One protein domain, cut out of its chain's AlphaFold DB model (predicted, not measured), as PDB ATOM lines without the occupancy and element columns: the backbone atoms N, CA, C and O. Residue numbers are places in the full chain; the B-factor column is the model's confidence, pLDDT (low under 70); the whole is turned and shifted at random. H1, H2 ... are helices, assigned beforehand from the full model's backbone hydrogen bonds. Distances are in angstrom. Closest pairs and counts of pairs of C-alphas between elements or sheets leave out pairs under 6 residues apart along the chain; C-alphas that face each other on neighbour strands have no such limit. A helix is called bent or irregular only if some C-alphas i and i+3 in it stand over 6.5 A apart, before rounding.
ATOM      1  N   SER A   5      -8.122  20.154 -16.510       83.44
ATOM      2  CA  SER A   5      -7.141  21.010 -17.190       83.44
ATOM      3  C   SER A   5      -5.770  21.045 -16.505       83.44
ATOM      4  O   SER A   5      -4.767  21.186 -17.190       83.44
ATOM      5  N   LEU A   6      -5.705  20.870 -15.180       86.75
ATOM      6  CA  LEU A   6      -4.441  20.841 -14.431       86.75
ATOM      7  C   LEU A   6      -3.822  19.438 -14.367       86.75
ATOM      8  O   LEU A   6      -2.629  19.290 -14.118       86.75
ATOM      9  N   CYS A   7      -4.632  18.398 -14.570       90.25
ATOM     10  CA  CYS A   7      -4.204  17.007 -14.437       90.25
ATOM     11  C   CYS A   7      -3.960  16.306 -15.777       90.25
ATOM     12  O   CYS A   7      -3.354  15.239 -15.769       90.25
ATOM     13  N   ALA A   8      -4.421  16.867 -16.899       89.62
ATOM     14  CA  ALA A   8      -4.416  16.215 -18.211       89.62
ATOM     15  C   ALA A   8      -3.037  15.668 -18.609       89.62
ATOM     16  O   ALA A   8      -2.925  14.500 -18.970       89.62
ATOM     17  N   GLU A   9      -1.988  16.477 -18.467       94.56
ATOM     18  CA  GLU A   9      -0.614  16.085 -18.792       94.56
ATOM     19  C   GLU A   9      -0.119  14.930 -17.907       94.56
ATOM     20  O   GLU A   9       0.359  13.908 -18.393       94.56
ATOM     21  N   ASN A  10      -0.289  15.050 -16.589       94.94
ATOM     22  CA  ASN A  10       0.161  14.030 -15.645       94.94
ATOM     23  C   ASN A  10      -0.637  12.721 -15.760       94.94
ATOM     24  O   ASN A  10      -0.082  11.654 -15.512       94.94
ATOM     25  N   LEU A  11      -1.914  12.792 -16.150       94.00
ATOM     26  CA  LEU A  11      -2.717  11.622 -16.516       94.00
ATOM     27  C   LEU A  11      -2.195  10.984 -17.813       94.00
ATOM     28  O   LEU A  11      -2.080   9.765 -17.876       94.00
ATOM     29  N   GLY A  12      -1.828  11.791 -18.815       94.56
ATOM     30  CA  GLY A  12      -1.239  11.315 -20.072       94.56
ATOM     31  C   GLY A  12       0.104  10.605 -19.883       94.56
ATOM     32  O   GLY A  12       0.345   9.574 -20.503       94.56
ATOM     33  N   TYR A  13       0.946  11.098 -18.971       96.38
ATOM     34  CA  TYR A  13       2.217  10.459 -18.603       96.38
ATOM     35  C   TYR A  13       2.082   9.323 -17.574       96.38
ATOM     36  O   TYR A  13       3.094   8.760 -17.162       96.38
ATOM     37  N   GLY A  14       0.872   9.009 -17.097       94.88
ATOM     38  CA  GLY A  14       0.656   7.966 -16.084       94.88
ATOM     39  C   GLY A  14       1.202   8.299 -14.688       94.88
ATOM     40  O   GLY A  14       1.291   7.424 -13.832       94.88
ATOM     41  N   ARG A  15       1.554   9.564 -14.429       96.50
ATOM     42  CA  ARG A  15       1.969  10.054 -13.099       96.50
ATOM     43  C   ARG A  15       0.785  10.212 -12.149       96.50
ATOM     44  O   ARG A  15       0.964  10.244 -10.935       96.50
ATOM     45  N   LEU A  16      -0.414  10.342 -12.709       95.25
ATOM     46  CA  LEU A  16      -1.680  10.302 -11.993       95.25
ATOM     47  C   LEU A  16      -2.537   9.161 -12.534       95.25
ATOM     48  O   LEU A  16      -2.509   8.861 -13.724       95.25
ATOM     49  N   VAL A  17      -3.358   8.595 -11.653       93.12
ATOM     50  CA  VAL A  17      -4.402   7.633 -12.007       93.12
ATOM     51  C   VAL A  17      -5.765   8.199 -11.626       93.12
ATOM     52  O   VAL A  17      -5.933   8.844 -10.588       93.12
ATOM     53  N   LEU A  18      -6.752   7.980 -12.491       91.56
ATOM     54  CA  LEU A  18      -8.128   8.369 -12.231       91.56
ATOM     55  C   LEU A  18      -8.757   7.389 -11.233       91.56
ATOM     56  O   LEU A  18      -8.962   6.226 -11.561       91.56
ATOM     57  N   LEU A  19      -9.089   7.867 -10.032       91.50
ATOM     58  CA  LEU A  19      -9.784   7.058  -9.018       91.50
ATOM     59  C   LEU A  19     -11.309   7.099  -9.177       91.50
ATOM     60  O   LEU A  19     -11.996   6.119  -8.921       91.50
ATOM     61  N   HIS A  20     -11.840   8.249  -9.585       87.50
ATOM     62  CA  HIS A  20     -13.268   8.473  -9.766       87.50
ATOM     63  C   HIS A  20     -13.486   9.618 -10.759       87.50
ATOM     64  O   HIS A  20     -12.869  10.678 -10.628       87.50
ATOM     65  N   ALA A  21     -14.372   9.414 -11.735       85.38
ATOM     66  CA  ALA A  21     -14.890  10.471 -12.594       85.38
ATOM     67  C   ALA A  21     -16.293  10.850 -12.119       85.38
ATOM     68  O   ALA A  21     -17.169   9.991 -12.041       85.38
ATOM     69  N   ALA A  22     -16.494  12.130 -11.807       81.69
ATOM     70  CA  ALA A  22     -17.821  12.642 -11.505       81.69
ATOM     71  C   ALA A  22     -18.674  12.593 -12.777       81.69
ATOM     72  O   ALA A  22     -18.175  12.903 -13.862       81.69
ATOM     73  N   ALA A  23     -19.944  12.210 -12.630       84.88
ATOM     74  CA  ALA A  23     -20.894  12.170 -13.741       84.88
ATOM     75  C   ALA A  23     -21.093  13.563 -14.359       84.88
ATOM     76  O   ALA A  23     -21.162  13.689 -15.577       84.88
ATOM     77  N   GLU A  24     -21.088  14.602 -13.521       83.88
ATOM     78  CA  GLU A  24     -21.040  15.994 -13.954       83.88
ATOM     79  C   GLU A  24     -19.727  16.643 -13.498       83.88
ATOM     80  O   GLU A  24     -19.366  16.556 -12.316       83.88
ATOM     81  N   PRO A  25     -18.975  17.284 -14.409       73.81
ATOM     82  CA  PRO A  25     -17.772  17.998 -14.026       73.81
ATOM     83  C   PRO A  25     -18.127  19.216 -13.155       73.81
ATOM     84  O   PRO A  25     -19.124  19.891 -13.408       73.81
ATOM     85  N   PRO A  26     -17.307  19.540 -12.140       77.00
ATOM     86  CA  PRO A  26     -17.537  20.722 -11.319       77.00
ATOM     87  C   PRO A  26     -17.430  22.002 -12.157       77.00
ATOM     88  O   PRO A  26     -16.548  22.109 -13.012       77.00
ATOM     89  N   LEU A  27     -18.274  22.997 -11.860       79.62
ATOM     90  CA  LEU A  27     -18.193  24.321 -12.479       79.62
ATOM     91  C   LEU A  27     -16.877  24.997 -12.070       79.62
ATOM     92  O   LEU A  27     -16.720  25.468 -10.945       79.62
ATOM     93  N   ASN A  28     -15.915  25.025 -12.988       75.62
ATOM     94  CA  ASN A  28     -14.572  25.566 -12.777       75.62
ATOM     95  C   ASN A  28     -14.193  26.618 -13.830       75.62
ATOM     96  O   ASN A  28     -13.008  26.826 -14.098       75.62
ATOM     97  N   THR A  29     -15.190  27.272 -14.426       84.06
ATOM     98  CA  THR A  29     -15.000  28.310 -15.442       84.06
ATOM     99  C   THR A  29     -14.264  29.511 -14.839       84.06
ATOM    100  O   THR A  29     -14.787  30.139 -13.915       84.06
ATOM    101  N   PRO A  30     -13.055  29.852 -15.321       83.12
ATOM    102  CA  PRO A  30     -12.343  31.028 -14.845       83.12
ATOM    103  C   PRO A  30     -13.012  32.305 -15.365       83.12
ATOM    104  O   PRO A  30     -13.386  32.389 -16.533       83.12
ATOM    105  N   SER A  31     -13.101  33.324 -14.510       89.94
ATOM    106  CA  SER A  31     -13.642  34.642 -14.861       89.94
ATOM    107  C   SER A  31     -12.560  35.709 -14.752       89.94
ATOM    108  O   SER A  31     -11.856  35.787 -13.745       89.94
ATOM    109  N   LEU A  32     -12.453  36.574 -15.763       93.00
ATOM    110  CA  LEU A  32     -11.600  37.758 -15.710       93.00
ATOM    111  C   LEU A  32     -12.405  38.949 -15.184       93.00
ATOM    112  O   LEU A  32     -13.328  39.421 -15.842       93.00
ATOM    113  N   VAL A  33     -12.046  39.447 -13.999       93.19
ATOM    114  CA  VAL A  33     -12.762  40.543 -13.329       93.19
ATOM    115  C   VAL A  33     -11.851  41.758 -13.188       93.19
ATOM    116  O   VAL A  33     -10.688  41.641 -12.806       93.19
ATOM    117  N   GLN A  34     -12.392  42.943 -13.466       91.94
ATOM    118  CA  GLN A  34     -11.691  44.213 -13.304       91.94
ATOM    119  C   GLN A  34     -12.342  45.035 -12.193       91.94
ATOM    120  O   GLN A  34     -13.557  45.229 -12.184       91.94
ATOM    121  N   ARG A  35     -11.530  45.579 -11.280       90.62
ATOM    122  CA  ARG A  35     -12.023  46.504 -10.256       90.62
ATOM    123  C   ARG A  35     -12.576  47.787 -10.910       90.62
ATOM    124  O   ARG A  35     -11.933  48.318 -11.824       90.62
ATOM    125  N   PRO A  36     -13.713  48.326 -10.435       91.06
ATOM    126  CA  PRO A  36     -14.170  49.655 -10.828       91.06
ATOM    127  C   PRO A  36     -13.068  50.711 -10.645       91.06
ATOM    128  O   PRO A  36     -12.270  50.632  -9.712       91.06
ATOM    129  N   GLY A  37     -12.985  51.673 -11.566       89.06
ATOM    130  CA  GLY A  37     -11.967  52.736 -11.550       89.06
ATOM    131  C   GLY A  37     -10.595  52.354 -12.123       89.06
ATOM    132  O   GLY A  37      -9.815  53.235 -12.468       89.06
ATOM    133  N   ALA A  38     -10.300  51.064 -12.322       88.69
ATOM    134  CA  ALA A  38      -9.020  50.622 -12.890       88.69
ATOM    135  C   ALA A  38      -8.979  50.636 -14.436       88.69
ATOM    136  O   ALA A  38      -7.926  50.406 -15.026       88.69
ATOM    137  N   ALA A  39     -10.114  50.903 -15.095       82.94
ATOM    138  CA  ALA A  39     -10.291  50.747 -16.544       82.94
ATOM    139  C   ALA A  39      -9.362  51.626 -17.394       82.94
ATOM    140  O   ALA A  39      -8.973  51.219 -18.484       82.94
ATOM    141  N   GLY A  40      -9.025  52.820 -16.897       89.88
ATOM    142  CA  GLY A  40      -8.163  53.774 -17.596       89.88
ATOM    143  C   GLY A  40      -6.666  53.565 -17.356       89.88
ATOM    144  O   GLY A  40      -5.861  54.216 -18.010       89.88
ATOM    145  N   ASN A  41      -6.267  52.679 -16.433       94.62
ATOM    146  CA  ASN A  41      -4.853  52.440 -16.161       94.62
ATOM    147  C   ASN A  41      -4.220  51.667 -17.341       94.62
ATOM    148  O   ASN A  41      -4.625  50.527 -17.600       94.62
ATOM    149  N   PRO A  42      -3.194  52.213 -18.027       95.25
ATOM    150  CA  PRO A  42      -2.590  51.565 -19.193       95.25
ATOM    151  C   PRO A  42      -2.038  50.160 -18.912       95.25
ATOM    152  O   PRO A  42      -2.082  49.285 -19.778       95.25
ATOM    153  N   ALA A  43      -1.542  49.908 -17.696       95.38
ATOM    154  CA  ALA A  43      -1.062  48.587 -17.301       95.38
ATOM    155  C   ALA A  43      -2.210  47.571 -17.209       95.38
ATOM    156  O   ALA A  43      -2.068  46.441 -17.678       95.38
ATOM    157  N   VAL A  44      -3.366  47.984 -16.680       95.19
ATOM    158  CA  VAL A  44      -4.562  47.136 -16.569       95.19
ATOM    159  C   VAL A  44      -5.105  46.791 -17.952       95.19
ATOM    160  O   VAL A  44      -5.390  45.625 -18.220       95.19
ATOM    161  N   VAL A  45      -5.174  47.769 -18.860       95.12
ATOM    162  CA  VAL A  45      -5.601  47.551 -20.252       95.12
ATOM    163  C   VAL A  45      -4.708  46.520 -20.945       95.12
ATOM    164  O   VAL A  45      -5.215  45.579 -21.558       95.12
ATOM    165  N   ARG A  46      -3.384  46.659 -20.810       96.19
ATOM    166  CA  ARG A  46      -2.412  45.735 -21.411       96.19
ATOM    167  C   ARG A  46      -2.541  44.311 -20.878       96.19
ATOM    168  O   ARG A  46      -2.564  43.373 -21.671       96.19
ATOM    169  N   VAL A  47      -2.621  44.148 -19.556       95.75
ATOM    170  CA  VAL A  47      -2.757  42.824 -18.929       95.75
ATOM    171  C   VAL A  47      -4.078  42.176 -19.336       95.75
ATOM    172  O   VAL A  47      -4.073  41.021 -19.749       95.75
ATOM    173  N   ARG A  48      -5.189  42.923 -19.311       94.56
ATOM    174  CA  ARG A  48      -6.501  42.429 -19.748       94.56
ATOM    175  C   ARG A  48      -6.468  41.925 -21.190       94.56
ATOM    176  O   ARG A  48      -6.884  40.800 -21.432       94.56
ATOM    177  N   ALA A  49      -5.920  42.710 -22.117       95.12
ATOM    178  CA  ALA A  49      -5.812  42.306 -23.518       95.12
ATOM    179  C   ALA A  49      -4.925  41.060 -23.706       95.12
ATOM    180  O   ALA A  49      -5.208  40.225 -24.555       95.12
ATOM    181  N   CYS A  50      -3.857  40.925 -22.914       96.31
ATOM    182  CA  CYS A  50      -3.007  39.733 -22.923       96.31
ATOM    183  C   CYS A  50      -3.768  38.486 -22.450       96.31
ATOM    184  O   CYS A  50      -3.742  37.460 -23.121       96.31
ATOM    185  N   LEU A  51      -4.482  38.600 -21.328       94.88
ATOM    186  CA  LEU A  51      -5.270  37.506 -20.760       94.88
ATOM    187  C   LEU A  51      -6.433  37.088 -21.666       94.88
ATOM    188  O   LEU A  51      -6.735  35.904 -21.729       94.88
ATOM    189  N   GLN A  52      -7.057  38.039 -22.368       94.12
ATOM    190  CA  GLN A  52      -8.096  37.753 -23.360       94.12
ATOM    191  C   GLN A  52      -7.536  36.939 -24.529       94.12
ATOM    192  O   GLN A  52      -8.035  35.853 -24.784       94.12
ATOM    193  N   ARG A  53      -6.431  37.380 -25.148       95.75
ATOM    194  CA  ARG A  53      -5.788  36.614 -26.232       95.75
ATOM    195  C   ARG A  53      -5.391  35.203 -25.800       95.75
ATOM    196  O   ARG A  53      -5.709  34.244 -26.478       95.75
ATOM    197  N   ALA A  54      -4.775  35.065 -24.625       92.50
ATOM    198  CA  ALA A  54      -4.387  33.755 -24.103       92.50
ATOM    199  C   ALA A  54      -5.583  32.830 -23.798       92.50
ATOM    200  O   ALA A  54      -5.401  31.620 -23.669       92.50
ATOM    201  N   ALA A  55      -6.783  33.388 -23.608       89.19
ATOM    202  CA  ALA A  55      -8.008  32.612 -23.458       89.19
ATOM    203  C   ALA A  55      -8.596  32.201 -24.815       89.19
ATOM    204  O   ALA A  55      -9.142  31.107 -24.899       89.19
ATOM    205  N   ASP A  56      -8.450  33.040 -25.844       87.56
ATOM    206  CA  ASP A  56      -8.872  32.743 -27.219       87.56
ATOM    207  C   ASP A  56      -7.958  31.702 -27.903       87.56
ATOM    208  O   ASP A  56      -8.402  30.981 -28.790       87.56
ATOM    209  N   ASP A  57      -6.693  31.597 -27.473       74.62
ATOM    210  CA  ASP A  57      -5.692  30.645 -27.992       74.62
ATOM    211  C   ASP A  57      -5.833  29.203 -27.435       74.62
ATOM    212  O   ASP A  57      -5.028  28.330 -27.778       74.62
ATOM    213  N   ARG A  58      -6.788  28.945 -26.528       61.00
ATOM    214  CA  ARG A  58      -7.015  27.631 -25.887       61.00
ATOM    215  C   ARG A  58      -8.065  26.791 -26.598       61.00
ATOM    216  O   ARG A  58      -7.891  25.551 -26.561       61.00
TER     217      ARG A  58
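Overview. This is residues 5 to 58 of the 58 residues of an uncharacterized protein of Streptomyces caelestis (UniProt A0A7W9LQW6). The printed part is a long, open loop with a hollow middle: a short helix, H1, near one end, a longer helix, H2, towards the other, and a long bare link, residues 13 to 41, running back along the length between them. H2 then folds back from the far end, and the first and last C-alphas, Ser 5 and Arg 58, are 10.9 A apart. The 54 printed residues include two named helices, H1 then H2, and no named strand; the class is all helix, though the helices hold 23 of the 54 residues. The whole is extended, with a radius of gyration of the C-alphas of 17.1 A and spans of 47 by 23 by 16 A.

Along the chain. H1, residues 5 to 12, begins at C-alpha 5 (-7.141, 21.010, -17.190) and measures 11.7 A. It is irregular: C-alphas 6 and 9 are 7.5 A apart. H2, residues 42 to 56, measures 21.4 A from C-alpha 42 (-2.590, 51.565, -19.193) to C-alpha 56 (-8.872, 32.743, -27.219).

Arrangement. H1 and H2 are apart, with no C-alpha of the one within 8 A of the other. In H2 every O i to N i+4 pair is within hydrogen-bond range; in H1 2 of 4 are. Residues 9 to 14, of which 9 to 12 belong to H1, stand free, and so do residues 19 to 27.

Size, cuts and confidence. The C-alphas farthest apart in the domain, those of Leu 19 and Gly 40, are 47.5 A apart. The printed part has no cut. The link from H1 to H2 is long, with 29 residues. The mean pLDDT of the printed part is 89.4, and residue 58, the chain's last, is under 70.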